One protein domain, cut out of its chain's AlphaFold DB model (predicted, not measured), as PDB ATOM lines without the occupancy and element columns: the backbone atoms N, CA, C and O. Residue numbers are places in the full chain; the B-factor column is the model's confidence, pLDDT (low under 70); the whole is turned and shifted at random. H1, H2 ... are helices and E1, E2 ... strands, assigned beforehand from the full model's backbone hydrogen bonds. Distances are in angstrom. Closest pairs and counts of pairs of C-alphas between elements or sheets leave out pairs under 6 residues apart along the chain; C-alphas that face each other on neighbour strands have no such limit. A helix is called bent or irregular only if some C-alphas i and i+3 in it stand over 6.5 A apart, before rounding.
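Overview. This is residues 49 to 248 of the 262 residues of an uncharacterized protein of Candidatus Poseidoniales archaeon (UniProt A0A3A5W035). This is an elongated up-and-down bundle of six helices, H1, H2, H3, H4, H6 and H7, each running against the one before it; H2, H6 and H7 pack on one another, and H1, H3 and H4 stand in a row beside them. A small strand hairpin, E1 and E2, sits at one end of the bundle, and short H5 lies towards the other end. The printed part has 200 residues, with the order H1 H2 H3 H4 H5 H6 E1 E2 H7, and is mostly helix; the two-strand sheet E1 - E2 is antiparallel. It is compact, with a radius of gyration of the C-alphas of 17.2 A, and spans 55 by 36 by 27 A.

Along the chain. H1, residues 50 to 70, begins at C-alpha 50 (109.240, 152.892, 118.742); it has a kink of 30 degrees near residue 57 and is irregular, with C-alphas 52 and 55 7.3 A apart. H2, residues 98 to 124, is 38.2 A long. H3 is residues 133 to 148, H4 residues 153 to 168 and H5 residues 170 to 176. H6, residues 178 to 204, is 38.7 A long and neither bent nor irregular, but only just: C-alphas 179 and 182 are 6.3 A apart. E1 is residues 209 to 212 and E2 residues 215 to 218. H7, residues 225 to 246, is 32.0 A long and ends at C-alpha 246 (87.494, 147.126, 108.463).

Arrangement. H6 is the hub, touching H2, H4, H5 and H7. Its closest C-alphas to H7 are Pro 183 and Ala 236, 4.2 A, at a shallow tilt of 27 degrees, opposite ways. With residues 178 to 190 alone it touches H2, at a steep tilt of 41 degrees, closest at the C-alphas of Ala 186 and Ala 113, 5.1 A. H2 and H7 touch, the same way, closest at the C-alphas of Ser 117 and Gly 239, 5.3 A. H3 and H4 form a helical hairpin at 12 degrees, closest at the C-alphas of Phe 138 and Ala 163, 4.6 A. H1 and H3 touch, closest at the C-alphas of Gly 61 and Leu 137, 5.0 A. In the hairpin E1 and E2, N 210 and O 217 are within hydrogen-bond range at 3.0 A. Every O i to N i+4 pair is within range in H2, H3, H4 and H5, against 15 of 17 in H1, 20 of 23 in H6 and 17 of 18 in H7.

Size, cuts and confidence. The two C-alphas farthest apart, those of Ser 52 and Gly 213, are 57.9 A apart. The printed part has no cut. The link from H1 to H2 is long, residues 71 to 97. Mean pLDDT of the printed part is 92.0; residues 89 to 90 and 205 to 207 are under 70.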
ATOM      1  N   GLY A  49     106.609 155.422 122.133       87.81
ATOM      2  CA  GLY A  49     107.577 155.475 121.032       87.81
ATOM      3  C   GLY A  49     107.912 154.109 120.427       87.81
ATOM      4  O   GLY A  49     107.234 153.113 120.677       87.81
ATOM      5  N   TRP A  50     108.956 154.055 119.597       88.25
ATOM      6  CA  TRP A  50     109.240 152.892 118.742       88.25
ATOM      7  C   TRP A  50     109.624 151.628 119.524       88.25
ATOM      8  O   TRP A  50     109.212 150.533 119.148       88.25
ATOM      9  N   THR A  51     110.334 151.761 120.647       89.31
ATOM     10  CA  THR A  51     110.714 150.622 121.502       89.31
ATOM     11  C   THR A  51     109.489 149.911 122.071       89.31
ATOM     12  O   THR A  51     109.464 148.686 122.135       89.31
ATOM     13  N   SER A  52     108.436 150.666 122.401       91.50
ATOM     14  CA  SER A  52     107.162 150.118 122.881       91.50
ATOM     15  C   SER A  52     106.373 149.373 121.803       91.50
ATOM     16  O   SER A  52     105.522 148.546 122.120       91.50
ATOM     17  N   GLN A  53     106.671 149.641 120.529       95.19
ATOM     18  CA  GLN A  53     106.044 148.988 119.382       95.19
ATOM     19  C   GLN A  53     106.892 147.853 118.806       95.19
ATOM     20  O   GLN A  53     106.380 147.088 117.996       95.19
ATOM     21  N   LEU A  54     108.152 147.701 119.226       94.81
ATOM     22  CA  LEU A  54     109.088 146.740 118.640       94.81
ATOM     23  C   LEU A  54     108.535 145.308 118.646       94.81
ATOM     24  O   LEU A  54     108.535 144.652 117.611       94.81
ATOM     25  N   LEU A  55     108.023 144.838 119.787       94.69
ATOM     26  CA  LEU A  55     107.457 143.489 119.898       94.69
ATOM     27  C   LEU A  55     106.147 143.330 119.114       94.69
ATOM     28  O   LEU A  55     105.872 142.249 118.602       94.69
ATOM     29  N   LEU A  56     105.357 144.402 118.986       95.75
ATOM     30  CA  LEU A  56     104.111 144.405 118.212       95.75
ATOM     31  C   LEU A  56     104.408 144.282 116.718       95.75
ATOM     32  O   LEU A  56     103.840 143.443 116.025       95.75
ATOM     33  N   VAL A  57     105.350 145.099 116.248       96.44
ATOM     34  CA  VAL A  57     105.841 145.105 114.873       96.44
ATOM     35  C   VAL A  57     106.531 143.786 114.547       96.44
ATOM     36  O   VAL A  57     106.282 143.225 113.484       96.44
ATOM     37  N   PHE A  58     107.348 143.256 115.461       96.06
ATOM     38  CA  PHE A  58     107.969 141.948 115.292       96.06
ATOM     39  C   PHE A  58     106.919 140.848 115.149       96.06
ATOM     40  O   PHE A  58     106.983 140.079 114.196       96.06
ATOM     41  N   GLY A  59     105.929 140.802 116.044       96.44
ATOM     42  CA  GLY A  59     104.868 139.802 115.974       96.44
ATOM     43  C   GLY A  59     104.052 139.894 114.684       96.44
ATOM     44  O   GLY A  59     103.755 138.871 114.073       96.44
ATOM     45  N   ALA A  60     103.748 141.113 114.228       96.81
ATOM     46  CA  ALA A  60     102.997 141.341 112.997       96.81
ATOM     47  C   ALA A  60     103.817 140.966 111.756       96.81
ATOM     48  O   ALA A  60     103.320 140.256 110.885       96.81
ATOM     49  N   GLY A  61     105.081 141.396 111.696       96.94
ATOM     50  CA  GLY A  61     106.003 141.068 110.612       96.94
ATOM     51  C   GLY A  61     106.293 139.570 110.539       96.94
ATOM     52  O   GLY A  61     106.201 138.989 109.466       96.94
ATOM     53  N   ALA A  62     106.558 138.919 111.674       96.50
ATOM     54  CA  ALA A  62     106.802 137.480 111.732       96.50
ATOM     55  C   ALA A  62     105.566 136.672 111.313       96.50
ATOM     56  O   ALA A  62     105.685 135.741 110.519       96.50
ATOM     57  N   ALA A  63     104.372 137.044 111.789       97.12
ATOM     58  CA  ALA A  63     103.128 136.415 111.351       97.12
ATOM     59  C   ALA A  63     102.902 136.599 109.847       97.12
ATOM     60  O   ALA A  63     102.533 135.650 109.157       97.12
ATOM     61  N   TRP A  64     103.172 137.802 109.333       96.75
ATOM     62  CA  TRP A  64     103.073 138.091 107.909       96.75
ATOM     63  C   TRP A  64     104.016 137.211 107.089       96.75
ATOM     64  O   TRP A  64     103.575 136.627 106.104       96.75
ATOM     65  N   SER A  65     105.266 137.029 107.516       95.50
ATOM     66  CA  SER A  65     106.214 136.130 106.853       95.50
ATOM     67  C   SER A  65     105.697 134.696 106.763       95.50
ATOM     68  O   SER A  65     105.759 134.091 105.695       95.50
ATOM     69  N   VAL A  66     105.116 134.169 107.847       94.81
ATOM     70  CA  VAL A  66     104.520 132.822 107.847       94.81
ATOM     71  C   VAL A  66     103.344 132.744 106.877       94.81
ATOM     72  O   VAL A  66     103.263 131.807 106.090       94.81
ATOM     73  N   VAL A  67     102.460 133.745 106.874       94.81
ATOM     74  CA  VAL A  67     101.345 133.812 105.918       94.81
ATOM     75  C   VAL A  67     101.866 133.842 104.479       94.81
ATOM     76  O   VAL A  67     101.362 133.111 103.631       94.81
ATOM     77  N   GLN A  68     102.920 134.608 104.200       93.25
ATOM     78  CA  GLN A  68     103.524 134.650 102.868       93.25
ATOM     79  C   GLN A  68     104.137 133.316 102.442       93.25
ATOM     80  O   GLN A  68     104.109 132.989 101.257       93.25
ATOM     81  N   LEU A  69     104.658 132.538 103.391       90.44
ATOM     82  CA  LEU A  69     105.153 131.192 103.129       90.44
ATOM     83  C   LEU A  69     104.016 130.226 102.772       90.44
ATOM     84  O   LEU A  69     104.169 129.440 101.840       90.44
ATOM     85  N   ILE A  70     102.870 130.307 103.457       90.88
ATOM     86  CA  ILE A  70     101.673 129.512 103.120       90.88
ATOM     87  C   ILE A  70     101.213 129.836 101.692       90.88
ATOM     88  O   ILE A  70     100.913 128.938 100.910       90.88
ATOM     89  N   PHE A  71     101.229 131.117 101.320       91.06
ATOM     90  CA  PHE A  71     100.861 131.591  99.983       91.06
ATOM     91  C   PHE A  71     102.028 131.604  98.984       91.06
ATOM     92  O   PHE A  71     101.977 132.312  97.979       91.06
ATOM     93  N   ARG A  72     103.071 130.794  99.203       88.25
ATOM     94  CA  ARG A  72     104.279 130.768  98.361       88.25
ATOM     95  C   ARG A  72     103.990 130.616  96.873       88.25
ATOM     96  O   ARG A  72     104.591 131.312  96.059       88.25
ATOM     97  N   TYR A  73     103.052 129.750  96.501       85.62
ATOM     98  CA  TYR A  73     102.770 129.474  95.092       85.62
ATOM     99  C   TYR A  73     102.110 130.633  94.341       85.62
ATOM    100  O   TYR A  73     102.190 130.658  93.117       85.62
ATOM    101  N   THR A  74     101.527 131.596  95.051       89.00
ATOM    102  CA  THR A  74     100.895 132.806  94.497       89.00
ATOM    103  C   THR A  74     101.670 134.073  94.874       89.00
ATOM    104  O   THR A  74     101.187 135.191  94.705       89.00
ATOM    105  N   ASN A  75     102.879 133.929  95.423       91.44
ATOM    106  CA  ASN A  75     103.705 135.060  95.801       91.44
ATOM    107  C   ASN A  75     104.732 135.370  94.707       91.44
ATOM    108  O   ASN A  75     105.790 134.750  94.623       91.44
ATOM    109  N   LEU A  76     104.422 136.377  93.889       88.88
ATOM    110  CA  LEU A  76     105.307 136.829  92.814       88.88
ATOM    111  C   LEU A  76     106.644 137.380  93.319       88.88
ATOM    112  O   LEU A  76     107.605 137.393  92.558       88.88
ATOM    113  N   TRP A  77     106.748 137.803  94.585       86.31
ATOM    114  CA  TRP A  77     107.962 138.436  95.108       86.31
ATOM    115  C   TRP A  77     109.180 137.519  95.125       86.31
ATOM    116  O   TRP A  77     110.295 138.000  95.251       86.31
ATOM    117  N   PHE A  78     109.020 136.210  95.015       83.94
ATOM    118  CA  PHE A  78     110.169 135.313  94.960       83.94
ATOM    119  C   PHE A  78     110.023 134.223  93.900       83.94
ATOM    120  O   PHE A  78     110.753 133.236  93.932       83.94
ATOM    121  N   ARG A  79     109.107 134.428  92.947       85.06
ATOM    122  CA  ARG A  79     109.063 133.669  91.698       85.06
ATOM    123  C   ARG A  79     109.942 134.319  90.636       85.06
ATOM    124  O   ARG A  79     110.196 135.525  90.680       85.06
ATOM    125  N   GLY A  80     110.420 133.504  89.702       83.50
ATOM    126  CA  GLY A  80     111.179 133.989  88.558       83.50
ATOM    127  C   GLY A  80     110.254 134.672  87.559       83.50
ATOM    128  O   GLY A  80     109.075 134.353  87.488       83.50
ATOM    129  N   LEU A  81     110.783 135.603  86.766       85.81
ATOM    130  CA  LEU A  81     109.995 136.288  85.739       85.81
ATOM    131  C   LEU A  81     109.368 135.324  84.717       85.81
ATOM    132  O   LEU A  81     108.263 135.588  84.250       85.81
ATOM    133  N   SER A  82     110.043 134.213  84.405       86.81
ATOM    134  CA  SER A  82     109.544 133.191  83.475       86.81
ATOM    135  C   SER A  82     108.189 132.616  83.905       86.81
ATOM    136  O   SER A  82     107.330 132.412  83.051       86.81
ATOM    137  N   ASP A  83     107.956 132.499  85.223       85.81
ATOM    138  CA  ASP A  83     106.766 131.895  85.845       85.81
ATOM    139  C   ASP A  83     105.473 132.708  85.657       85.81
ATOM    140  O   ASP A  83     104.431 132.331  86.197       85.81
ATOM    141  N   PHE A  84     105.524 133.888  85.037       86.50
ATOM    142  CA  PHE A  84     104.356 134.765  84.880       86.50
ATOM    143  C   PHE A  84     104.487 135.777  83.732       86.50
ATOM    144  O   PHE A  84     103.623 136.646  83.574       86.50
ATOM    145  N   CYS A  85     105.568 135.714  82.953       88.94
ATOM    146  CA  CYS A  85     105.706 136.523  81.754       88.94
ATOM    147  C   CYS A  85     105.101 135.820  80.542       88.94
ATOM    148  O   CYS A  85     104.960 134.601  80.500       88.94
ATOM    149  N   TYR A  86     104.748 136.629  79.554       88.94
ATOM    150  CA  TYR A  86     104.364 136.202  78.221       88.94
ATOM    151  C   TYR A  86     105.325 136.832  77.213       88.94
ATOM    152  O   TYR A  86     105.767 137.967  77.394       88.94
ATOM    153  N   SER A  87     105.663 136.125  76.139       83.19
ATOM    154  CA  SER A  87     106.415 136.707  75.032       83.19
ATOM    155  C   SER A  87     106.120 135.969  73.740       83.19
ATOM    156  O   SER A  87     106.276 134.757  73.670       83.19
ATOM    157  N   GLY A  88     105.759 136.709  72.691       71.25
ATOM    158  CA  GLY A  88     105.528 136.128  71.368       71.25
ATOM    159  C   GLY A  88     106.810 135.748  70.612       71.25
ATOM    160  O   GLY A  88     106.726 135.196  69.519       71.25
ATOM    161  N   SER A  89     107.999 136.079  71.138       66.50
ATOM    162  CA  SER A  89     109.259 135.943  70.388       66.50
ATOM    163  C   SER A  89     110.455 135.416  71.182       66.50
ATOM    164  O   SER A  89     111.525 135.251  70.598       66.50
ATOM    165  N   THR A  90     110.341 135.208  72.496       66.31
ATOM    166  CA  THR A  90     111.471 134.769  73.334       66.31
ATOM    167  C   THR A  90     111.117 133.514  74.122       66.31
ATOM    168  O   THR A  90     110.177 133.559  74.906       66.31
ATOM    169  N   GLU A  91     111.948 132.469  74.033       72.56
ATOM    170  CA  GLU A  91     111.843 131.218  74.822       72.56
ATOM    171  C   GLU A  91     112.113 131.398  76.335       72.56
ATOM    172  O   GLU A  91     112.344 130.438  77.057       72.56
ATOM    173  N   PHE A  92     112.146 132.637  76.830       78.94
ATOM    174  CA  PHE A  92     112.403 132.941  78.238       78.94
ATOM    175  C   PHE A  92     111.152 132.810  79.125       78.94
ATOM    176  O   PHE A  92     111.285 132.646  80.334       78.94
ATOM    177  N   CYS A  93     109.955 132.941  78.552       84.88
ATOM    178  CA  CYS A  93     108.696 132.902  79.294       84.88
ATOM    179  C   CYS A  93     108.082 131.505  79.250       84.88
ATOM    180  O   CYS A  93     108.056 130.896  78.186       84.88
ATOM    181  N   ASP A  94     107.556 131.034  80.385       84.94
ATOM    182  CA  ASP A  94     107.012 129.676  80.497       84.94
ATOM    183  C   ASP A  94     105.592 129.554  79.910       84.94
ATOM    184  O   ASP A  94     105.134 128.450  79.627       84.94
ATOM    185  N   TYR A  95     104.886 130.677  79.717       85.19
ATOM    186  CA  TYR A  95     103.545 130.700  79.129       85.19
ATOM    187  C   TYR A  95     103.559 131.057  77.643       85.19
ATOM    188  O   TYR A  95     103.973 132.153  77.252       85.19
ATOM    189  N   ASP A  96     102.948 130.183  76.842       84.50
ATOM    190  CA  ASP A  96     102.711 130.384  75.407       84.50
ATOM    191  C   ASP A  96     101.465 131.245  75.115       84.50
ATOM    192  O   ASP A  96     101.246 131.696  73.987       84.50
ATOM    193  N   HIS A  97     100.623 131.483  76.126       88.62
ATOM    194  CA  HIS A  97      99.353 132.194  75.992       88.62
ATOM    195  C   HIS A  97      99.274 133.414  76.912       88.62
ATOM    196  O   HIS A  97      99.372 133.306  78.135       88.62
ATOM    197  N   TYR A  98      99.010 134.584  76.316       89.44
ATOM    198  CA  TYR A  98      98.929 135.867  77.022       89.44
ATOM    199  C   TYR A  98      97.968 135.844  78.219       89.44
ATOM    200  O   TYR A  98      98.326 136.283  79.314       89.44
ATOM    201  N   ASN A  99      96.754 135.323  78.016       91.56
ATOM    202  CA  ASN A  99      95.713 135.343  79.043       91.56
ATOM    203  C   ASN A  99      96.085 134.489  80.262       91.56
ATOM    204  O   ASN A  99      95.810 134.905  81.380       91.56
ATOM    205  N   GLU A 100      96.763 133.355  80.074       91.44
ATOM    206  CA  GLU A 100      97.175 132.483  81.181       91.44
ATOM    207  C   GLU A 100      98.231 133.165  82.064       91.44
ATOM    208  O   GLU A 100      98.074 133.237  83.286       91.44
ATOM    209  N   ALA A 101      99.254 133.762  81.439       91.00
ATOM    210  CA  ALA A 101     100.279 134.532  82.142       91.00
ATOM    211  C   ALA A 101      99.675 135.729  82.895       91.00
ATOM    212  O   ALA A 101     100.020 136.001  84.052       91.00
ATOM    213  N   LEU A 102      98.749 136.443  82.244       92.38
ATOM    214  CA  LEU A 102      98.064 137.584  82.834       92.38
ATOM    215  C   LEU A 102      97.199 137.164  84.027       92.38
ATOM    216  O   LEU A 102      97.293 137.779  85.087       92.38
ATOM    217  N   GLU A 103      96.363 136.138  83.878       93.06
ATOM    218  CA  GLU A 103      95.478 135.647  84.938       93.06
ATOM    219  C   GLU A 103      96.269 135.233  86.178       93.06
ATOM    220  O   GLU A 103      95.940 135.658  87.292       93.06
ATOM    221  N   PHE A 104      97.353 134.479  85.989       91.50
ATOM    222  CA  PHE A 104      98.224 134.057  87.081       91.50
ATOM    223  C   PHE A 104      98.866 135.254  87.802       91.50
ATOM    224  O   PHE A 104      98.877 135.330  89.039       91.50
ATOM    225  N   GLY A 105      99.361 136.229  87.034       92.19
ATOM    226  CA  GLY A 105      99.941 137.447  87.580       92.19
ATOM    227  C   GLY A 105      98.930 138.303  88.349       92.19
ATOM    228  O   GLY A 105      99.225 138.765  89.454       92.19
ATOM    229  N   LEU A 106      97.723 138.477  87.806       93.12
ATOM    230  CA  LEU A 106      96.641 139.238  88.437       93.12
ATOM    231  C   LEU A 106      96.208 138.611  89.764       93.12
ATOM    232  O   LEU A 106      96.184 139.305  90.781       93.12
ATOM    233  N   GLN A 107      95.928 137.303  89.780       93.56
ATOM    234  CA  GLN A 107      95.547 136.580  90.999       93.56
ATOM    235  C   GLN A 107      96.594 136.756  92.099       93.56
ATOM    236  O   GLN A 107      96.264 137.062  93.248       93.56
ATOM    237  N   SER A 108      97.863 136.626  91.722       94.19
ATOM    238  CA  SER A 108      98.977 136.768  92.643       94.19
ATOM    239  C   SER A 108      99.087 138.195  93.192       94.19
ATOM    240  O   SER A 108      99.117 138.383  94.407       94.19
ATOM    241  N   PHE A 109      99.070 139.231  92.346       94.62
ATOM    242  CA  PHE A 109      99.138 140.618  92.822       94.62
ATOM    243  C   PHE A 109      97.959 141.008  93.711       94.62
ATOM    244  O   PHE A 109      98.150 141.698  94.714       94.62
ATOM    245  N   TRP A 110      96.747 140.580  93.367       94.50
ATOM    246  CA  TRP A 110      95.550 140.914  94.135       94.50
ATOM    247  C   TRP A 110      95.559 140.259  95.509       94.50
ATOM    248  O   TRP A 110      95.252 140.918  96.505       94.50
ATOM    249  N   LEU A 111      95.972 138.994  95.580       96.00
ATOM    250  CA  LEU A 111      96.129 138.303  96.850       96.00
ATOM    251  C   LEU A 111      97.203 138.976  97.712       96.00
ATOM    252  O   LEU A 111      96.962 139.250  98.885       96.00
ATOM    253  N   GLN A 112      98.348 139.334  97.130       95.88
ATOM    254  CA  GLN A 112      99.414 140.040  97.845       95.88
ATOM    255  C   GLN A 112      98.972 141.432  98.334       95.88
ATOM    256  O   GLN A 112      99.255 141.811  99.472       95.88
ATOM    257  N   ALA A 113      98.192 142.165  97.534       97.19
ATOM    258  CA  ALA A 113      97.544 143.412  97.944       97.19
ATOM    259  C   ALA A 113      96.590 143.229  99.120       97.19
ATOM    260  O   ALA A 113      96.629 144.027 100.062       97.19
ATOM    261  N   LEU A 114      95.786 142.169  99.113       97.19
ATOM    262  CA  LEU A 114      94.886 141.855 100.214       97.19
ATOM    263  C   LEU A 114      95.655 141.501 101.495       97.19
ATOM    264  O   LEU A 114      95.338 142.038 102.557       97.19
ATOM    265  N   LEU A 115      96.683 140.651 101.403       96.81
ATOM    266  CA  LEU A 115      97.490 140.214 102.547       96.81
ATOM    267  C   LEU A 115      98.256 141.377 103.189       96.81
ATOM    268  O   LEU A 115      98.179 141.564 104.405       96.81
ATOM    269  N   LEU A 116      98.937 142.196 102.377       97.50
ATOM    270  CA  LEU A 116      99.614 143.408 102.848       97.50
ATOM    271  C   LEU A 116      98.618 144.347 103.534       97.50
ATOM    272  O   LEU A 116      98.881 144.848 104.629       97.50
ATOM    273  N   SER A 117      97.451 144.555 102.917       97.94
ATOM    274  CA  SER A 117      96.410 145.413 103.483       97.94
ATOM    275  C   SER A 117      95.904 144.880 104.819       97.94
ATOM    276  O   SER A 117      95.759 145.657 105.757       97.94
ATOM    277  N   GLY A 118      95.687 143.569 104.942       96.62
ATOM    278  CA  GLY A 118      95.245 142.932 106.182       96.62
ATOM    279  C   GLY A 118      96.220 143.147 107.341       96.62
ATOM    280  O   GLY A 118      95.798 143.534 108.431       96.62
ATOM    281  N   VAL A 119      97.522 142.974 107.099       97.00
ATOM    282  CA  VAL A 119      98.561 143.175 108.125       97.00
ATOM    283  C   VAL A 119      98.653 144.639 108.545       97.00
ATOM    284  O   VAL A 119      98.672 144.938 109.742       97.00
ATOM    285  N   LEU A 120      98.640 145.562 107.579       97.50
ATOM    286  CA  LEU A 120      98.624 146.990 107.883       97.50
ATOM    287  C   LEU A 120      97.375 147.385 108.666       97.50
ATOM    288  O   LEU A 120      97.490 148.090 109.662       97.50
ATOM    289  N   ILE A 121      96.195 146.925 108.255       96.62
ATOM    290  CA  ILE A 121      94.937 147.227 108.941       96.62
ATOM    291  C   ILE A 121      94.961 146.688 110.371       96.62
ATOM    292  O   ILE A 121      94.582 147.415 111.286       96.62
ATOM    293  N   LEU A 122      95.427 145.454 110.587       94.75
ATOM    294  CA  LEU A 122      95.515 144.860 111.923       94.75
ATOM    295  C   LEU A 122      96.344 145.740 112.870       94.75
ATOM    296  O   LEU A 122      95.912 146.016 113.988       94.75
ATOM    297  N   PHE A 123      97.501 146.219 112.410       95.56
ATOM    298  CA  PHE A 123      98.380 147.072 113.206       95.56
ATOM    299  C   PHE A 123      97.825 148.501 113.368       95.56
ATOM    300  O   PHE A 123      97.679 149.003 114.484       95.56
ATOM    301  N   LEU A 124      97.460 149.150 112.260       95.19
ATOM    302  CA  LEU A 124      97.036 150.555 112.216       95.19
ATOM    303  C   LEU A 124      95.656 150.799 112.833       95.19
ATOM    304  O   LEU A 124      95.327 151.934 113.172       95.19
ATOM    305  N   ARG A 125      94.835 149.756 112.993       92.44
ATOM    306  CA  ARG A 125      93.543 149.861 113.680       92.44
ATOM    307  C   ARG A 125      93.706 150.183 115.161       92.44
ATOM    308  O   ARG A 125      92.826 150.824 115.732       92.44
ATOM    309  N   ARG A 126      94.792 149.720 115.785       91.31
ATOM    310  CA  ARG A 126      95.001 149.865 117.229       91.31
ATOM    311  C   ARG A 126      96.102 150.856 117.575       91.31
ATOM    312  O   ARG A 126      95.936 151.606 118.535       91.31
ATOM    313  N   TRP A 127      97.191 150.877 116.812       94.06
ATOM    314  CA  TRP A 127      98.373 151.663 117.150       94.06
ATOM    315  C   TRP A 127      98.669 152.729 116.104       94.06
ATOM    316  O   TRP A 127      98.606 152.486 114.901       94.06
ATOM    317  N   ASN A 128      99.057 153.911 116.586       94.06
ATOM    318  CA  ASN A 128      99.646 154.934 115.736       94.06
ATOM    319  C   ASN A 128     101.135 154.613 115.545       94.06
ATOM    320  O   ASN A 128     101.871 154.639 116.533       94.06
ATOM    321  N   PRO A 129     101.601 154.318 114.324       95.12
ATOM    322  CA  PRO A 129     102.987 153.959 114.060       95.12
ATOM    323  C   PRO A 129     103.968 155.035 114.528       95.12
ATOM    324  O   PRO A 129     103.930 156.185 114.087       95.12
ATOM    325  N   ALA A 130     104.885 154.644 115.410       95.44
ATOM    326  CA  ALA A 130     106.039 155.456 115.751       95.44
ATOM    327  C   ALA A 130     107.030 155.478 114.576       95.44
ATOM    328  O   ALA A 130     107.064 154.557 113.758       95.44
ATOM    329  N   ARG A 131     107.884 156.503 114.509       94.88
ATOM    330  CA  ARG A 131     108.960 156.555 113.504       94.88
ATOM    331  C   ARG A 131     109.839 155.303 113.590       94.88
ATOM    332  O   ARG A 131     110.257 154.919 114.680       94.88
ATOM    333  N   GLY A 132     110.099 154.686 112.447       94.38
ATOM    334  CA  GLY A 132     110.852 153.445 112.276       94.38
ATOM    335  C   GLY A 132     110.013 152.171 112.404       94.38
ATOM    336  O   GLY A 132     110.490 151.106 112.022       94.38
ATOM    337  N   SER A 133     108.779 152.242 112.917       95.88
ATOM    338  CA  SER A 133     107.938 151.046 113.094       95.88
ATOM    339  C   SER A 133     107.567 150.400 111.757       95.88
ATOM    340  O   SER A 133     107.647 149.180 111.628       95.88
ATOM    341  N   MET A 134     107.232 151.207 110.746       97.00
ATOM    342  CA  MET A 134     106.891 150.712 109.413       97.00
ATOM    343  C   MET A 134     108.125 150.165 108.707       97.00
ATOM    344  O   MET A 134     108.059 149.079 108.137       97.00
ATOM    345  N   PHE A 135     109.269 150.845 108.824       97.75
ATOM    346  CA  PHE A 135     110.527 150.309 108.306       97.75
ATOM    347  C   PHE A 135     110.828 148.914 108.873       97.75
ATOM    348  O   PHE A 135     111.090 147.995 108.105       97.75
ATOM    349  N   ILE A 136     110.744 148.724 110.195       97.12
ATOM    350  CA  ILE A 136     111.037 147.429 110.833       97.12
ATOM    351  C   ILE A 136     110.022 146.356 110.411       97.12
ATOM    352  O   ILE A 136     110.430 145.237 110.102       97.12
ATOM    353  N   LEU A 137     108.724 146.688 110.358       97.38
ATOM    354  CA  LEU A 137     107.665 145.760 109.936       97.38
ATOM    355  C   LEU A 137     107.984 145.153 108.566       97.38
ATOM    356  O   LEU A 137     107.992 143.935 108.392       97.38
ATOM    357  N   PHE A 138     108.275 146.020 107.597       97.81
ATOM    358  CA  PHE A 138     108.568 145.614 106.231       97.81
ATOM    359  C   PHE A 138     109.989 145.071 106.073       97.81
ATOM    360  O   PHE A 138     110.214 144.246 105.200       97.81
ATOM    361  N   LEU A 139     110.946 145.457 106.921       98.00
ATOM    362  CA  LEU A 139     112.284 144.867 106.914       98.00
ATOM    363  C   LEU A 139     112.242 143.385 107.303       98.00
ATOM    364  O   LEU A 139     112.942 142.577 106.697       98.00
ATOM    365  N   ILE A 140     111.401 143.010 108.272       97.56
ATOM    366  CA  ILE A 140     111.179 141.599 108.622       97.56
ATOM    367  C   ILE A 140     110.626 140.843 107.411       97.56
ATOM    368  O   ILE A 140     111.129 139.765 107.080       97.56
ATOM    369  N   GLN A 141     109.656 141.429 106.703       95.12
ATOM    370  CA  GLN A 141     109.169 140.867 105.443       95.12
ATOM    371  C   GLN A 141     110.297 140.760 104.410       95.12
ATOM    372  O   GLN A 141     110.437 139.705 103.800       95.12
ATOM    373  N   ALA A 142     111.152 141.773 104.274       96.69
ATOM    374  CA  ALA A 142     112.211 141.796 103.273       96.69
ATOM    375  C   ALA A 142     113.258 140.709 103.501       96.69
ATOM    376  O   ALA A 142     113.636 140.004 102.565       96.69
ATOM    377  N   VAL A 143     113.681 140.522 104.752       97.12
ATOM    378  CA  VAL A 143     114.564 139.415 105.141       97.12
ATOM    379  C   VAL A 143     113.893 138.071 104.863       97.12
ATOM    380  O   VAL A 143     114.538 137.153 104.364       97.12
ATOM    381  N   SER A 144     112.592 137.957 105.130       94.94
ATOM    382  CA  SER A 144     111.854 136.713 104.897       94.94
ATOM    383  C   SER A 144     111.750 136.386 103.409       94.94
ATOM    384  O   SER A 144     112.045 135.263 103.015       94.94
ATOM    385  N   MET A 145     111.406 137.369 102.570       94.38
ATOM    386  CA  MET A 145     111.348 137.203 101.114       94.38
ATOM    387  C   MET A 145     112.725 136.854 100.547       94.38
ATOM    388  O   MET A 145     112.826 135.969  99.705       94.38
ATOM    389  N   TRP A 146     113.791 137.481 101.053       95.50
ATOM    390  CA  TRP A 146     115.164 137.152 100.671       95.50
ATOM    391  C   TRP A 146     115.494 135.683 100.947       95.50
ATOM    392  O   TRP A 146     115.955 134.987 100.045       95.50
ATOM    393  N   VAL A 147     115.167 135.179 102.140       94.50
ATOM    394  CA  VAL A 147     115.356 133.762 102.491       94.50
ATOM    395  C   VAL A 147     114.486 132.843 101.624       94.50
ATOM    396  O   VAL A 147     114.986 131.842 101.117       94.50
ATOM    397  N   TYR A 148     113.209 133.176 101.403       92.25
ATOM    398  CA  TYR A 148     112.298 132.361 100.582       92.25
ATOM    399  C   TYR A 148     112.684 132.324  99.102       92.25
ATOM    400  O   TYR A 148     112.401 131.341  98.423       92.25
ATOM    401  N   SER A 149     113.359 133.370  98.629       91.81
ATOM    402  CA  SER A 149     113.931 133.470  97.283       91.81
ATOM    403  C   SER A 149     115.327 132.861  97.144       91.81
ATOM    404  O   SER A 149     116.049 133.220  96.216       91.81
ATOM    405  N   GLU A 150     115.751 132.022  98.093       92.25
ATOM    406  CA  GLU A 150     117.077 131.388  98.085       92.25
ATOM    407  C   GLU A 150     118.219 132.415  98.008       92.25
ATOM    408  O   GLU A 150     119.222 132.247  97.319       92.25
ATOM    409  N   PHE A 151     118.063 133.502  98.766       94.38
ATOM    410  CA  PHE A 151     119.018 134.599  98.895       94.38
ATOM    411  C   PHE A 151     119.196 135.476  97.639       94.38
ATOM    412  O   PHE A 151     120.233 136.132  97.482       94.38
ATOM    413  N   SER A 152     118.171 135.585  96.786       92.44
ATOM    414  CA  SER A 152     118.180 136.480  95.620       92.44
ATOM    415  C   SER A 152     118.378 137.956  95.996       92.44
ATOM    416  O   SER A 152     117.592 138.561  96.733       92.44
ATOM    417  N   SER A 153     119.424 138.571  95.437       93.12
ATOM    418  CA  SER A 153     119.745 139.985  95.679       93.12
ATOM    419  C   SER A 153     118.663 140.930  95.152       93.12
ATOM    420  O   SER A 153     118.353 141.921  95.810       93.12
ATOM    421  N   THR A 154     118.052 140.617  94.006       92.56
ATOM    422  CA  THR A 154     116.972 141.420  93.413       92.56
ATOM    423  C   THR A 154     115.750 141.451  94.328       92.56
ATOM    424  O   THR A 154     115.221 142.527  94.614       92.56
ATOM    425  N   VAL A 155     115.355 140.288  94.864       94.00
ATOM    426  CA  VAL A 155     114.216 140.157  95.787       94.00
ATOM    427  C   VAL A 155     114.461 140.932  97.080       94.00
ATOM    428  O   VAL A 155     113.573 141.635  97.572       94.00
ATOM    429  N   PHE A 156     115.682 140.862  97.616       95.56
ATOM    430  CA  PHE A 156     116.056 141.640  98.792       95.56
ATOM    431  C   PHE A 156     115.986 143.147  98.529       95.56
ATOM    432  O   PHE A 156     115.386 143.875  99.316       95.56
ATOM    433  N   GLN A 157     116.543 143.620  97.409       96.31
ATOM    434  CA  GLN A 157     116.546 145.041  97.049       96.31
ATOM    435  C   GLN A 157     115.131 145.596  96.900       96.31
ATOM    436  O   GLN A 157     114.819 146.626  97.495       96.31
ATOM    437  N   MET A 158     114.252 144.911  96.167       95.62
ATOM    438  CA  MET A 158     112.874 145.378  95.999       95.62
ATOM    439  C   MET A 158     112.095 145.377  97.319       95.62
ATOM    440  O   MET A 158     111.343 146.312  97.595       95.62
ATOM    441  N   SER A 159     112.309 144.377  98.176       96.50
ATOM    442  CA  SER A 159     111.626 144.304  99.471       96.50
ATOM    443  C   SER A 159     112.154 145.365 100.442       96.50
ATOM    444  O   SER A 159     111.387 145.983 101.180       96.50
ATOM    445  N   LEU A 160     113.455 145.663 100.386       97.94
ATOM    446  CA  LEU A 160     114.065 146.767 101.121       97.94
ATOM    447  C   LEU A 160     113.543 148.127 100.638       97.94
ATOM    448  O   LEU A 160     113.244 148.990 101.462       97.94
ATOM    449  N   LEU A 161     113.379 148.318  99.323       98.19
ATOM    450  CA  LEU A 161     112.755 149.520  98.764       98.19
ATOM    451  C   LEU A 161     111.321 149.690  99.269       98.19
ATOM    452  O   LEU A 161     110.938 150.805  99.622       98.19
ATOM    453  N   LEU A 162     110.551 148.602  99.371       98.25
ATOM    454  CA  LEU A 162     109.207 148.644  99.945       98.25
ATOM    455  C   LEU A 162     109.235 149.038 101.429       98.25
ATOM    456  O   LEU A 162     108.416 149.853 101.853       98.25
ATOM    457  N   ALA A 163     110.201 148.533 102.203       98.25
ATOM    458  CA  ALA A 163     110.373 148.912 103.605       98.25
ATOM    459  C   ALA A 163     110.728 150.392 103.787       98.25
ATOM    460  O   ALA A 163     110.171 151.072 104.653       98.25
ATOM    461  N   ILE A 164     111.614 150.914 102.938       98.62
ATOM    462  CA  ILE A 164     111.953 152.340 102.906       98.62
ATOM    463  C   ILE A 164     110.718 153.158 102.516       98.62
ATOM    464  O   ILE A 164     110.392 154.137 103.188       98.62
ATOM    465  N   ALA A 165     109.997 152.748 101.470       98.50
ATOM    466  CA  ALA A 165     108.802 153.439 101.003       98.50
ATOM    467  C   ALA A 165     107.703 153.490 102.076       98.50
ATOM    468  O   ALA A 165     107.074 154.534 102.233       98.50
ATOM    469  N   ALA A 166     107.514 152.415 102.849       98.12
ATOM    470  CA  ALA A 166     106.553 152.368 103.949       98.12
ATOM    471  C   ALA A 166     106.828 153.456 104.998       98.12
ATOM    472  O   ALA A 166     105.935 154.218 105.371       98.12
ATOM    473  N   GLU A 167     108.083 153.600 105.422       97.94
ATOM    474  CA  GLU A 167     108.468 154.632 106.388       97.94
ATOM    475  C   GLU A 167     108.411 156.044 105.787       97.94
ATOM    476  O   GLU A 167     107.922 156.975 106.429       97.94
ATOM    477  N   LEU A 168     108.839 156.222 104.534       98.12
ATOM    478  CA  LEU A 168     108.757 157.516 103.846       98.12
ATOM    479  C   LEU A 168     107.311 157.971 103.616       98.12
ATOM    480  O   LEU A 168     107.041 159.172 103.624       98.12
ATOM    481  N   CYS A 169     106.378 157.032 103.449       97.94
ATOM    482  CA  CYS A 169     104.951 157.313 103.306       97.94
ATOM    483  C   CYS A 169     104.239 157.508 104.653       97.94
ATOM    484  O   CYS A 169     103.061 157.858 104.669       97.94
ATOM    485  N   LEU A 170     104.913 157.361 105.796       96.56
ATOM    486  CA  LEU A 170     104.311 157.565 107.116       96.56
ATOM    487  C   LEU A 170     103.633 158.944 107.310       96.56
ATOM    488  O   LEU A 170     102.570 159.008 107.934       96.56
ATOM    489  N   PRO A 171     104.141 160.068 106.757       97.19
ATOM    490  CA  PRO A 171     103.437 161.352 106.805       97.19
ATOM    491  C   PRO A 171     102.061 161.337 106.120       97.19
ATOM    492  O   PRO A 171     101.168 162.072 106.541       97.19
ATOM    493  N   VAL A 172     101.863 160.490 105.101       97.12
ATOM    494  CA  VAL A 172     100.567 160.278 104.428       97.12
ATOM    495  C   VAL A 172      99.569 159.689 105.421       97.12
ATOM    496  O   VAL A 172      98.448 160.188 105.523       97.12
ATOM    497  N   PHE A 173      99.986 158.690 106.208       96.75
ATOM    498  CA  PHE A 173      99.168 158.135 107.288       96.75
ATOM    499  C   PHE A 173      98.821 159.201 108.330       96.75
ATOM    500  O   PHE A 173      97.656 159.358 108.679       96.75
ATOM    501  N   ASN A 174      99.797 159.992 108.776       94.69
ATOM    502  CA  ASN A 174      99.548 161.026 109.785       94.69
ATOM    503  C   ASN A 174      98.570 162.115 109.302       94.69
ATOM    504  O   ASN A 174      97.870 162.712 110.117       94.69
ATOM    505  N   ARG A 175      98.517 162.384 107.990       96.56
ATOM    506  CA  ARG A 175      97.657 163.423 107.404       96.56
ATOM    507  C   ARG A 175      96.273 162.921 106.992       96.56
ATOM    508  O   ARG A 175      95.295 163.640 107.169       96.56
ATOM    509  N   TRP A 176      96.194 161.731 106.400       96.12
ATOM    510  CA  TRP A 176      94.971 161.210 105.773       96.12
ATOM    511  C   TRP A 176      94.505 159.863 106.345       96.12
ATOM    512  O   TRP A 176      93.469 159.335 105.938       96.12
ATOM    513  N   GLY A 177      95.238 159.320 107.314       94.75
ATOM    514  CA  GLY A 177      94.908 158.089 108.016       94.75
ATOM    515  C   GLY A 177      95.061 156.824 107.172       94.75
ATOM    516  O   GLY A 177      95.570 156.813 106.047       94.75
ATOM    517  N   MET A 178      94.561 155.726 107.737       95.31
ATOM    518  CA  MET A 178      94.625 154.388 107.144       95.31
ATOM    519  C   MET A 178      93.928 154.298 105.773       95.31
ATOM    520  O   MET A 178      94.403 153.575 104.902       95.31
ATOM    521  N   LYS A 179      92.854 155.077 105.562       95.69
ATOM    522  CA  LYS A 179      92.034 155.090 104.332       95.69
ATOM    523  C   LYS A 179      92.808 155.460 103.066       95.69
ATOM    524  O   LYS A 179      92.348 155.144 101.977       95.69
ATOM    525  N   VAL A 180      93.939 156.155 103.203       97.25
ATOM    526  CA  VAL A 180      94.809 156.534 102.078       97.25
ATOM    527  C   VAL A 180      96.134 155.786 102.138       97.25
ATOM    528  O   VAL A 180      96.623 155.329 101.110       97.25
ATOM    529  N   TYR A 181      96.693 155.600 103.336       98.00
ATOM    530  CA  TYR A 181      97.983 154.935 103.496       98.00
ATOM    531  C   TYR A 181      97.971 153.463 103.052       98.00
ATOM    532  O   TYR A 181      98.876 153.041 102.341       98.00
ATOM    533  N   VAL A 182      96.947 152.680 103.412       98.19
ATOM    534  CA  VAL A 182      96.884 151.255 103.036       98.19
ATOM    535  C   VAL A 182      96.733 151.056 101.519       98.19
ATOM    536  O   VAL A 182      97.543 150.318 100.958       98.19
ATOM    537  N   PRO A 183      95.798 151.736 100.819       98.31
ATOM    538  CA  PRO A 183      95.737 151.707  99.351       98.31
ATOM    539  C   PRO A 183      97.045 152.122  98.686       98.31
ATOM    540  O   PRO A 183      97.472 151.499  97.716       98.31
ATOM    541  N   LEU A 184      97.691 153.169  99.214       98.38
ATOM    542  CA  LEU A 184      98.965 153.653  98.697       98.38
ATOM    543  C   LEU A 184     100.030 152.562  98.792       98.38
ATOM    544  O   LEU A 184     100.679 152.273  97.794       98.38
ATOM    545  N   MET A 185     100.179 151.920  99.952       98.44
ATOM    546  CA  MET A 185     101.157 150.845 100.122       98.44
ATOM    547  C   MET A 185     100.845 149.627  99.247       98.44
ATOM    548  O   MET A 185     101.764 149.040  98.675       98.44
ATOM    549  N   ALA A 186      99.563 149.292  99.076       98.19
ATOM    550  CA  ALA A 186      99.138 148.229  98.173       98.19
ATOM    551  C   ALA A 186      99.486 148.530  96.703       98.19
ATOM    552  O   ALA A 186      99.859 147.612  95.979       98.19
ATOM    553  N   ALA A 187      99.422 149.793  96.271       98.38
ATOM    554  CA  ALA A 187      99.851 150.223  94.939       98.38
ATOM    555  C   ALA A 187     101.382 150.261  94.803       98.38
ATOM    556  O   ALA A 187     101.943 149.750  93.834       98.38
ATOM    557  N   VAL A 188     102.066 150.842  95.795       98.31
ATOM    558  CA  VAL A 188     103.528 151.008  95.828       98.31
ATOM    559  C   VAL A 188     104.236 149.663  95.722       98.31
ATOM    560  O   VAL A 188     105.222 149.569  94.999       98.31
ATOM    561  N   GLN A 189     103.724 148.612  96.368       97.31
ATOM    562  CA  GLN A 189     104.312 147.276  96.257       97.31
ATOM    563  C   GLN A 189     104.359 146.795  94.791       97.31
ATOM    564  O   GLN A 189     105.367 146.244  94.357       97.31
ATOM    565  N   VAL A 190     103.291 147.041  94.017       96.56
ATOM    566  CA  VAL A 190     103.181 146.610  92.618       96.56
ATOM    567  C   VAL A 190     104.101 147.462  91.755       96.56
ATOM    568  O   VAL A 190     104.822 146.927  90.923       96.56
ATOM    569  N   VAL A 191     104.140 148.776  91.998       96.75
ATOM    570  CA  VAL A 191     105.028 149.701  91.277       96.75
ATOM    571  C   VAL A 191     106.498 149.349  91.493       96.75
ATOM    572  O   VAL A 191     107.255 149.309  90.526       96.75
ATOM    573  N   ILE A 192     106.909 149.070  92.734       96.88
ATOM    574  CA  ILE A 192     108.286 148.669  93.046       96.88
ATOM    575  C   ILE A 192     108.618 147.355  92.344       96.88
ATOM    576  O   ILE A 192     109.650 147.271  91.684       96.88
ATOM    577  N   PHE A 193     107.738 146.359  92.443       94.69
ATOM    578  CA  PHE A 193     107.936 145.073  91.786       94.69
ATOM    579  C   PHE A 193     108.070 145.228  90.264       94.69
ATOM    580  O   PHE A 193     109.041 144.758  89.675       94.69
ATOM    581  N   MET A 194     107.137 145.947  89.631       92.50
ATOM    582  CA  MET A 194     107.145 146.193  88.190       92.50
ATOM    583  C   MET A 194     108.379 146.975  87.741       92.50
ATOM    584  O   MET A 194     109.015 146.595  86.762       92.50
ATOM    585  N   GLY A 195     108.750 148.033  88.464       92.44
ATOM    586  CA  GLY A 195     109.917 148.853  88.144       92.44
ATOM    587  C   GLY A 195     111.241 148.102  88.301       92.44
ATOM    588  O   GLY A 195     112.129 148.248  87.463       92.44
ATOM    589  N   MET A 196     111.366 147.264  89.333       92.00
ATOM    590  CA  MET A 196     112.568 146.455  89.557       92.00
ATOM    591  C   MET A 196     112.731 145.384  88.485       92.00
ATOM    592  O   MET A 196     113.808 145.266  87.901       92.00
ATOM    593  N   TRP A 197     111.660 144.659  88.162       89.19
ATOM    594  CA  TRP A 197     111.712 143.693  87.071       89.19
ATOM    595  C   TRP A 197     111.965 144.364  85.733       89.19
ATOM    596  O   TRP A 197     112.727 143.822  84.945       89.19
ATOM    597  N   TRP A 198     111.402 145.547  85.481       87.62
ATOM    598  CA  TRP A 198     111.706 146.311  84.272       87.62
ATOM    599  C   TRP A 198     113.199 146.594  84.129       87.62
ATOM    600  O   TRP A 198     113.778 146.396  83.062       87.62
ATOM    601  N   PHE A 199     113.836 147.030  85.215       88.19
ATOM    602  CA  PHE A 199     115.264 147.310  85.222       88.19
ATOM    603  C   PHE A 199     116.113 146.048  85.009       88.19
ATOM    604  O   PHE A 199     117.083 146.085  84.252       88.19
ATOM    605  N   GLU A 200     115.740 144.918  85.614       85.62
ATOM    606  CA  GLU A 200     116.428 143.644  85.366       85.62
ATOM    607  C   GLU A 200     116.181 143.116  83.945       85.62
ATOM    608  O   GLU A 200     117.101 142.614  83.303       85.62
ATOM    609  N   ALA A 201     114.984 143.306  83.391       80.81
ATOM    610  CA  ALA A 201     114.649 142.910  82.025       80.81
ATOM    611  C   ALA A 201     115.546 143.589  80.992       80.81
ATOM    612  O   ALA A 201     116.002 142.935  80.058       80.81
ATOM    613  N   GLN A 202     115.853 144.875  81.193       80.69
ATOM    614  CA  GLN A 202     116.772 145.626  80.333       80.69
ATOM    615  C   GLN A 202     118.196 145.056  80.329       80.69
ATOM    616  O   GLN A 202     118.948 145.307  79.391       80.69
ATOM    617  N   ARG A 203     118.586 144.301  81.362       79.38
ATOM    618  CA  ARG A 203     119.879 143.602  81.398       79.38
ATOM    619  C   ARG A 203     119.839 142.257  80.680       79.38
ATOM    620  O   ARG A 203     120.883 141.795  80.233       79.38
ATOM    621  N   ILE A 204     118.664 141.630  80.604       73.38
ATOM    622  CA  ILE A 204     118.477 140.269  80.083       73.38
ATOM    623  C   ILE A 204     118.087 140.286  78.595       73.38
ATOM    624  O   ILE A 204     118.528 139.425  77.838       73.38
ATOM    625  N   SER A 205     117.289 141.264  78.152       67.94
ATOM    626  CA  SER A 205     116.749 141.353  76.790       67.94
ATOM    627  C   SER A 205     116.898 142.756  76.191       67.94
ATOM    628  O   SER A 205     116.727 143.766  76.869       67.94
ATOM    629  N   ASN A 206     117.170 142.810  74.882       66.75
ATOM    630  CA  ASN A 206     117.244 144.051  74.094       66.75
ATOM    631  C   ASN A 206     115.878 144.532  73.572       66.75
ATOM    632  O   ASN A 206     115.781 145.631  73.025       66.75
ATOM    633  N   VAL A 207     114.832 143.712  73.682       61.88
ATOM    634  CA  VAL A 207     113.479 144.079  73.245       61.88
ATOM    635  C   VAL A 207     112.770 144.759  74.416       61.88
ATOM    636  O   VAL A 207     112.881 144.311  75.551       61.88
ATOM    637  N   SER A 208     112.057 145.857  74.160       73.88
ATOM    638  CA  SER A 208     111.327 146.602  75.202       73.88
ATOM    639  C   SER A 208     109.807 146.526  75.041       73.88
ATOM    640  O   SER A 208     109.085 146.519  76.036       73.88
ATOM    641  N   TYR A 209     109.314 146.422  73.806       85.00
ATOM    642  CA  TYR A 209     107.892 146.314  73.489       85.00
ATOM    643  C   TYR A 209     107.686 145.655  72.121       85.00
ATOM    644  O   TYR A 209     108.588 145.669  71.279       85.00
ATOM    645  N   TRP A 210     106.492 145.112  71.885       87.19
ATOM    646  CA  TRP A 210     106.050 144.640  70.571       87.19
ATOM    647  C   TRP A 210     104.546 144.861  70.394       87.19
ATOM    648  O   TRP A 210     103.831 145.162  71.351       87.19
ATOM    649  N   PHE A 211     104.075 144.735  69.154       87.00
ATOM    650  CA  PHE A 211     102.655 144.812  68.825       87.00
ATOM    651  C   PHE A 211     102.137 143.443  68.399       87.00
ATOM    652  O   PHE A 211     102.740 142.795  67.544       87.00
ATOM    653  N   GLU A 212     100.997 143.047  68.953       85.75
ATOM    654  CA  GLU A 212     100.223 141.888  68.518       85.75
ATOM    655  C   GLU A 212      98.826 142.376  68.114       85.75
ATOM    656  O   GLU A 212      98.018 142.812  68.934       85.75
ATOM    657  N   GLY A 213      98.574 142.440  66.803       87.31
ATOM    658  CA  GLY A 213      97.392 143.126  66.274       87.31
ATOM    659  C   GLY A 213      97.391 144.620  66.625       87.31
ATOM    660  O   GLY A 213      98.224 145.379  66.130       87.31
ATOM    661  N   THR A 214      96.437 145.051  67.455       88.06
ATOM    662  CA  THR A 214      96.320 146.436  67.958       88.06
ATOM    663  C   THR A 214      96.846 146.613  69.381       88.06
ATOM    664  O   THR A 214      96.805 147.723  69.915       88.06
ATOM    665  N   GLU A 215      97.301 145.539  70.018       89.75
ATOM    666  CA  GLU A 215      97.705 145.545  71.419       89.75
ATOM    667  C   GLU A 215      99.212 145.785  71.543       89.75
ATOM    668  O   GLU A 215     100.026 145.141  70.881       89.75
ATOM    669  N   LEU A 216      99.582 146.764  72.374       89.31
ATOM    670  CA  LEU A 216     100.971 147.060  72.715       89.31
ATOM    671  C   LEU A 216     101.356 146.252  73.952       89.31
ATOM    672  O   LEU A 216     100.893 146.567  75.054       89.31
ATOM    673  N   HIS A 217     102.230 145.272  73.763       88.94
ATOM    674  CA  HIS A 217     102.798 144.450  74.823       88.94
ATOM    675  C   HIS A 217     104.151 144.992  75.253       88.94
ATOM    676  O   HIS A 217     104.937 145.489  74.439       88.94
ATOM    677  N   VAL A 218     104.423 144.892  76.550       86.31
ATOM    678  CA  VAL A 218     105.588 145.526  77.153       86.31
ATOM    679  C   VAL A 218     106.363 144.524  78.005       86.31
ATOM    680  O   VAL A 218     105.805 143.888  78.902       86.31
ATOM    681  N   LEU A 219     107.662 144.374  77.728       79.06
ATOM    682  CA  LEU A 219     108.559 143.565  78.560       79.06
ATOM    683  C   LEU A 219     108.807 144.277  79.900       79.06
ATOM    684  O   LEU A 219     108.770 145.504  79.945       79.06
ATOM    685  N   PRO A 220     109.055 143.551  81.003       79.38
ATOM    686  CA  PRO A 220     109.333 142.113  81.078       79.38
ATOM    687  C   PRO A 220     108.119 141.194  81.087       79.38
ATOM    688  O   PRO A 220     108.261 140.014  80.801       79.38
ATOM    689  N   PHE A 221     106.950 141.701  81.464       87.44
ATOM    690  CA  PHE A 221     105.786 140.849  81.720       87.44
ATOM    691  C   PHE A 221     105.119 140.370  80.428       87.44
ATOM    692  O   PHE A 221     104.393 139.383  80.439       87.44
ATOM    693  N   GLY A 222     105.330 141.093  79.326       88.19
ATOM    694  CA  GLY A 222     104.590 140.892  78.085       88.19
ATOM    695  C   GLY A 222     103.134 141.295  78.180       88.19
ATOM    696  O   GLY A 222     102.300 140.859  77.391       88.19
ATOM    697  N   TRP A 223     102.810 142.103  79.183       91.69
ATOM    698  CA  TRP A 223     101.454 142.546  79.421       91.69
ATOM    699  C   TRP A 223     101.143 143.783  78.604       91.69
ATOM    700  O   TRP A 223     102.028 144.586  78.293       91.69
ATOM    701  N   THR A 224      99.866 143.943  78.274       93.38
ATOM    702  CA  THR A 224      99.392 145.183  77.678       93.38
ATOM    703  C   THR A 224      99.533 146.339  78.663       93.38
ATOM    704  O   THR A 224      99.431 146.165  79.881       93.38
ATOM    705  N   ILE A 225      99.690 147.557  78.142       89.56
ATOM    706  CA  ILE A 225      99.771 148.764  78.981       89.56
ATOM    707  C   ILE A 225      98.551 148.925  79.910       89.56
ATOM    708  O   ILE A 225      98.682 149.381  81.048       89.56
ATOM    709  N   HIS A 226      97.375 148.489  79.448       92.50
ATOM    710  CA  HIS A 226      96.136 148.482  80.221       92.50
ATOM    711  C   HIS A 226      96.220 147.526  81.411       92.50
ATOM    712  O   HIS A 226      95.867 147.912  82.523       92.50
ATOM    713  N   ALA A 227      96.728 146.309  81.200       93.56
ATOM    714  CA  ALA A 227      96.919 145.329  82.263       93.56
ATOM    715  C   ALA A 227      97.950 145.803  83.300       93.56
ATOM    716  O   ALA A 227      97.691 145.741  84.504       93.56
ATOM    717  N   THR A 228      99.089 146.345  82.857       92.12
ATOM    718  CA  THR A 228     100.147 146.834  83.755       92.12
ATOM    719  C   THR A 228      99.645 147.961  84.660       92.12
ATOM    720  O   THR A 228      99.737 147.866  85.884       92.12
ATOM    721  N   ILE A 229      99.050 149.010  84.081       92.94
ATOM    722  CA  ILE A 229      98.532 150.153  84.852       92.94
ATOM    723  C   ILE A 229      97.308 149.736  85.678       92.94
ATOM    724  O   ILE A 229      97.195 150.093  86.852       92.94
ATOM    725  N   GLY A 230      96.410 148.944  85.089       95.75
ATOM    726  CA  GLY A 230      95.199 148.453  85.741       95.75
ATOM    727  C   GLY A 230      95.495 147.650  87.005       95.75
ATOM    728  O   GLY A 230      94.807 147.829  88.008       95.75
ATOM    729  N   THR A 231      96.563 146.847  87.011       95.50
ATOM    730  CA  THR A 231      96.979 146.063  88.188       95.50
ATOM    731  C   THR A 231      97.355 146.958  89.369       95.50
ATOM    732  O   THR A 231      96.950 146.682  90.498       95.50
ATOM    733  N   VAL A 232      98.071 148.062  89.127       97.06
ATOM    734  CA  VAL A 232      98.437 149.032  90.176       97.06
ATOM    735  C   VAL A 232      97.188 149.688  90.766       97.06
ATOM    736  O   VAL A 232      97.036 149.762  91.987       97.06
ATOM    737  N   VAL A 233      96.274 150.137  89.902       97.94
ATOM    738  CA  VAL A 233      95.019 150.781  90.319       97.94
ATOM    739  C   VAL A 233      94.144 149.807  91.106       97.94
ATOM    740  O   VAL A 233      93.597 150.168  92.149       97.94
ATOM    741  N   LEU A 234      94.036 148.561  90.648       97.75
ATOM    742  CA  LEU A 234      93.204 147.553  91.289       97.75
ATOM    743  C   LEU A 234      93.789 147.086  92.626       97.75
ATOM    744  O   LEU A 234      93.035 146.920  93.582       97.75
ATOM    745  N   ALA A 235      95.114 146.974  92.754       98.00
ATOM    746  CA  ALA A 235      95.763 146.726  94.042       98.00
ATOM    747  C   ALA A 235      95.453 147.839  95.061       98.00
ATOM    748  O   ALA A 235      95.119 147.552  96.215       98.00
ATOM    749  N   ALA A 236      95.475 149.106  94.627       98.25
ATOM    750  CA  ALA A 236      95.053 150.234  95.456       98.25
ATOM    751  C   ALA A 236      93.571 150.121  95.855       98.25
ATOM    752  O   ALA A 236      93.222 150.314  97.021       98.25
ATOM    753  N   ALA A 237      92.698 149.776  94.902       98.31
ATOM    754  CA  ALA A 237      91.267 149.611  95.136       98.31
ATOM    755  C   ALA A 237      90.962 148.472  96.125       98.31
ATOM    756  O   ALA A 237      90.106 148.644  96.991       98.31
ATOM    757  N   ILE A 238      91.696 147.354  96.062       98.12
ATOM    758  CA  ILE A 238      91.609 146.249  97.031       98.12
ATOM    759  C   ILE A 238      91.967 146.745  98.432       98.12
ATOM    760  O   ILE A 238      91.199 146.532  99.372       98.12
ATOM    761  N   GLY A 239      93.090 147.458  98.578       97.62
ATOM    762  CA  GLY A 239      93.479 148.035  99.865       97.62
ATOM    763  C   GLY A 239      92.446 149.031 100.391       97.62
ATOM    764  O   GLY A 239      92.113 149.026 101.576       97.62
ATOM    765  N   TRP A 240      91.862 149.837  99.506       97.81
ATOM    766  CA  TRP A 240      90.820 150.796  99.866       97.81
ATOM    767  C   TRP A 240      89.553 150.098 100.344       97.81
ATOM    768  O   TRP A 240      89.062 150.395 101.436       97.81
ATOM    769  N   PHE A 241      89.077 149.110  99.593       97.31
ATOM    770  CA  PHE A 241      87.918 148.314  99.968       97.31
ATOM    771  C   PHE A 241      88.137 147.601 101.310       97.31
ATOM    772  O   PHE A 241      87.288 147.696 102.197       97.31
ATOM    773  N   ALA A 242      89.307 146.987 101.513       96.38
ATOM    774  CA  ALA A 242      89.667 146.345 102.776       96.38
ATOM    775  C   ALA A 242      89.602 147.327 103.959       96.38
ATOM    776  O   ALA A 242      89.035 147.001 105.005       96.38
ATOM    777  N   THR A 243      90.102 148.560 103.795       95.88
ATOM    778  CA  THR A 243      89.988 149.578 104.852       95.88
ATOM    779  C   THR A 243      88.548 150.005 105.117       95.88
ATOM    780  O   THR A 243      88.192 150.222 106.276       95.88
ATOM    781  N   MET A 244      87.708 150.112 104.087       93.81
ATOM    782  CA  MET A 244      86.300 150.484 104.248       93.81
ATOM    783  C   MET A 244      85.525 149.418 105.020       93.81
ATOM    784  O   MET A 244      84.794 149.758 105.948       93.81
ATOM    785  N   VAL A 245      85.739 148.141 104.702       93.25
ATOM    786  CA  VAL A 245      85.138 147.017 105.435       93.25
ATOM    787  C   VAL A 245      85.621 146.997 106.887       93.25
ATOM    788  O   VAL A 245      84.820 146.867 107.808       93.25
ATOM    789  N   ALA A 246      86.920 147.192 107.120       91.25
ATOM    790  CA  ALA A 246      87.494 147.126 108.463       91.25
ATOM    791  C   ALA A 246      87.125 148.309 109.378       91.25
ATOM    792  O   ALA A 246      87.236 148.188 110.600       91.25
ATOM    793  N   THR A 247      86.724 149.452 108.810       86.62
ATOM    794  CA  THR A 247      86.418 150.689 109.556       86.62
ATOM    795  C   THR A 247      84.926 150.957 109.733       86.62
ATOM    796  O   THR A 247      84.558 152.038 110.198       86.62
ATOM    797  N   GLN A 248      84.060 149.993 109.403       79.31
ATOM    798  CA  GLN A 248      82.628 150.144 109.645       79.31
ATOM    799  C   GLN A 248      82.352 150.363 111.146       79.31
ATOM    800  O   GLN A 248      82.912 149.647 111.985       79.31
TER     801      GLN A 248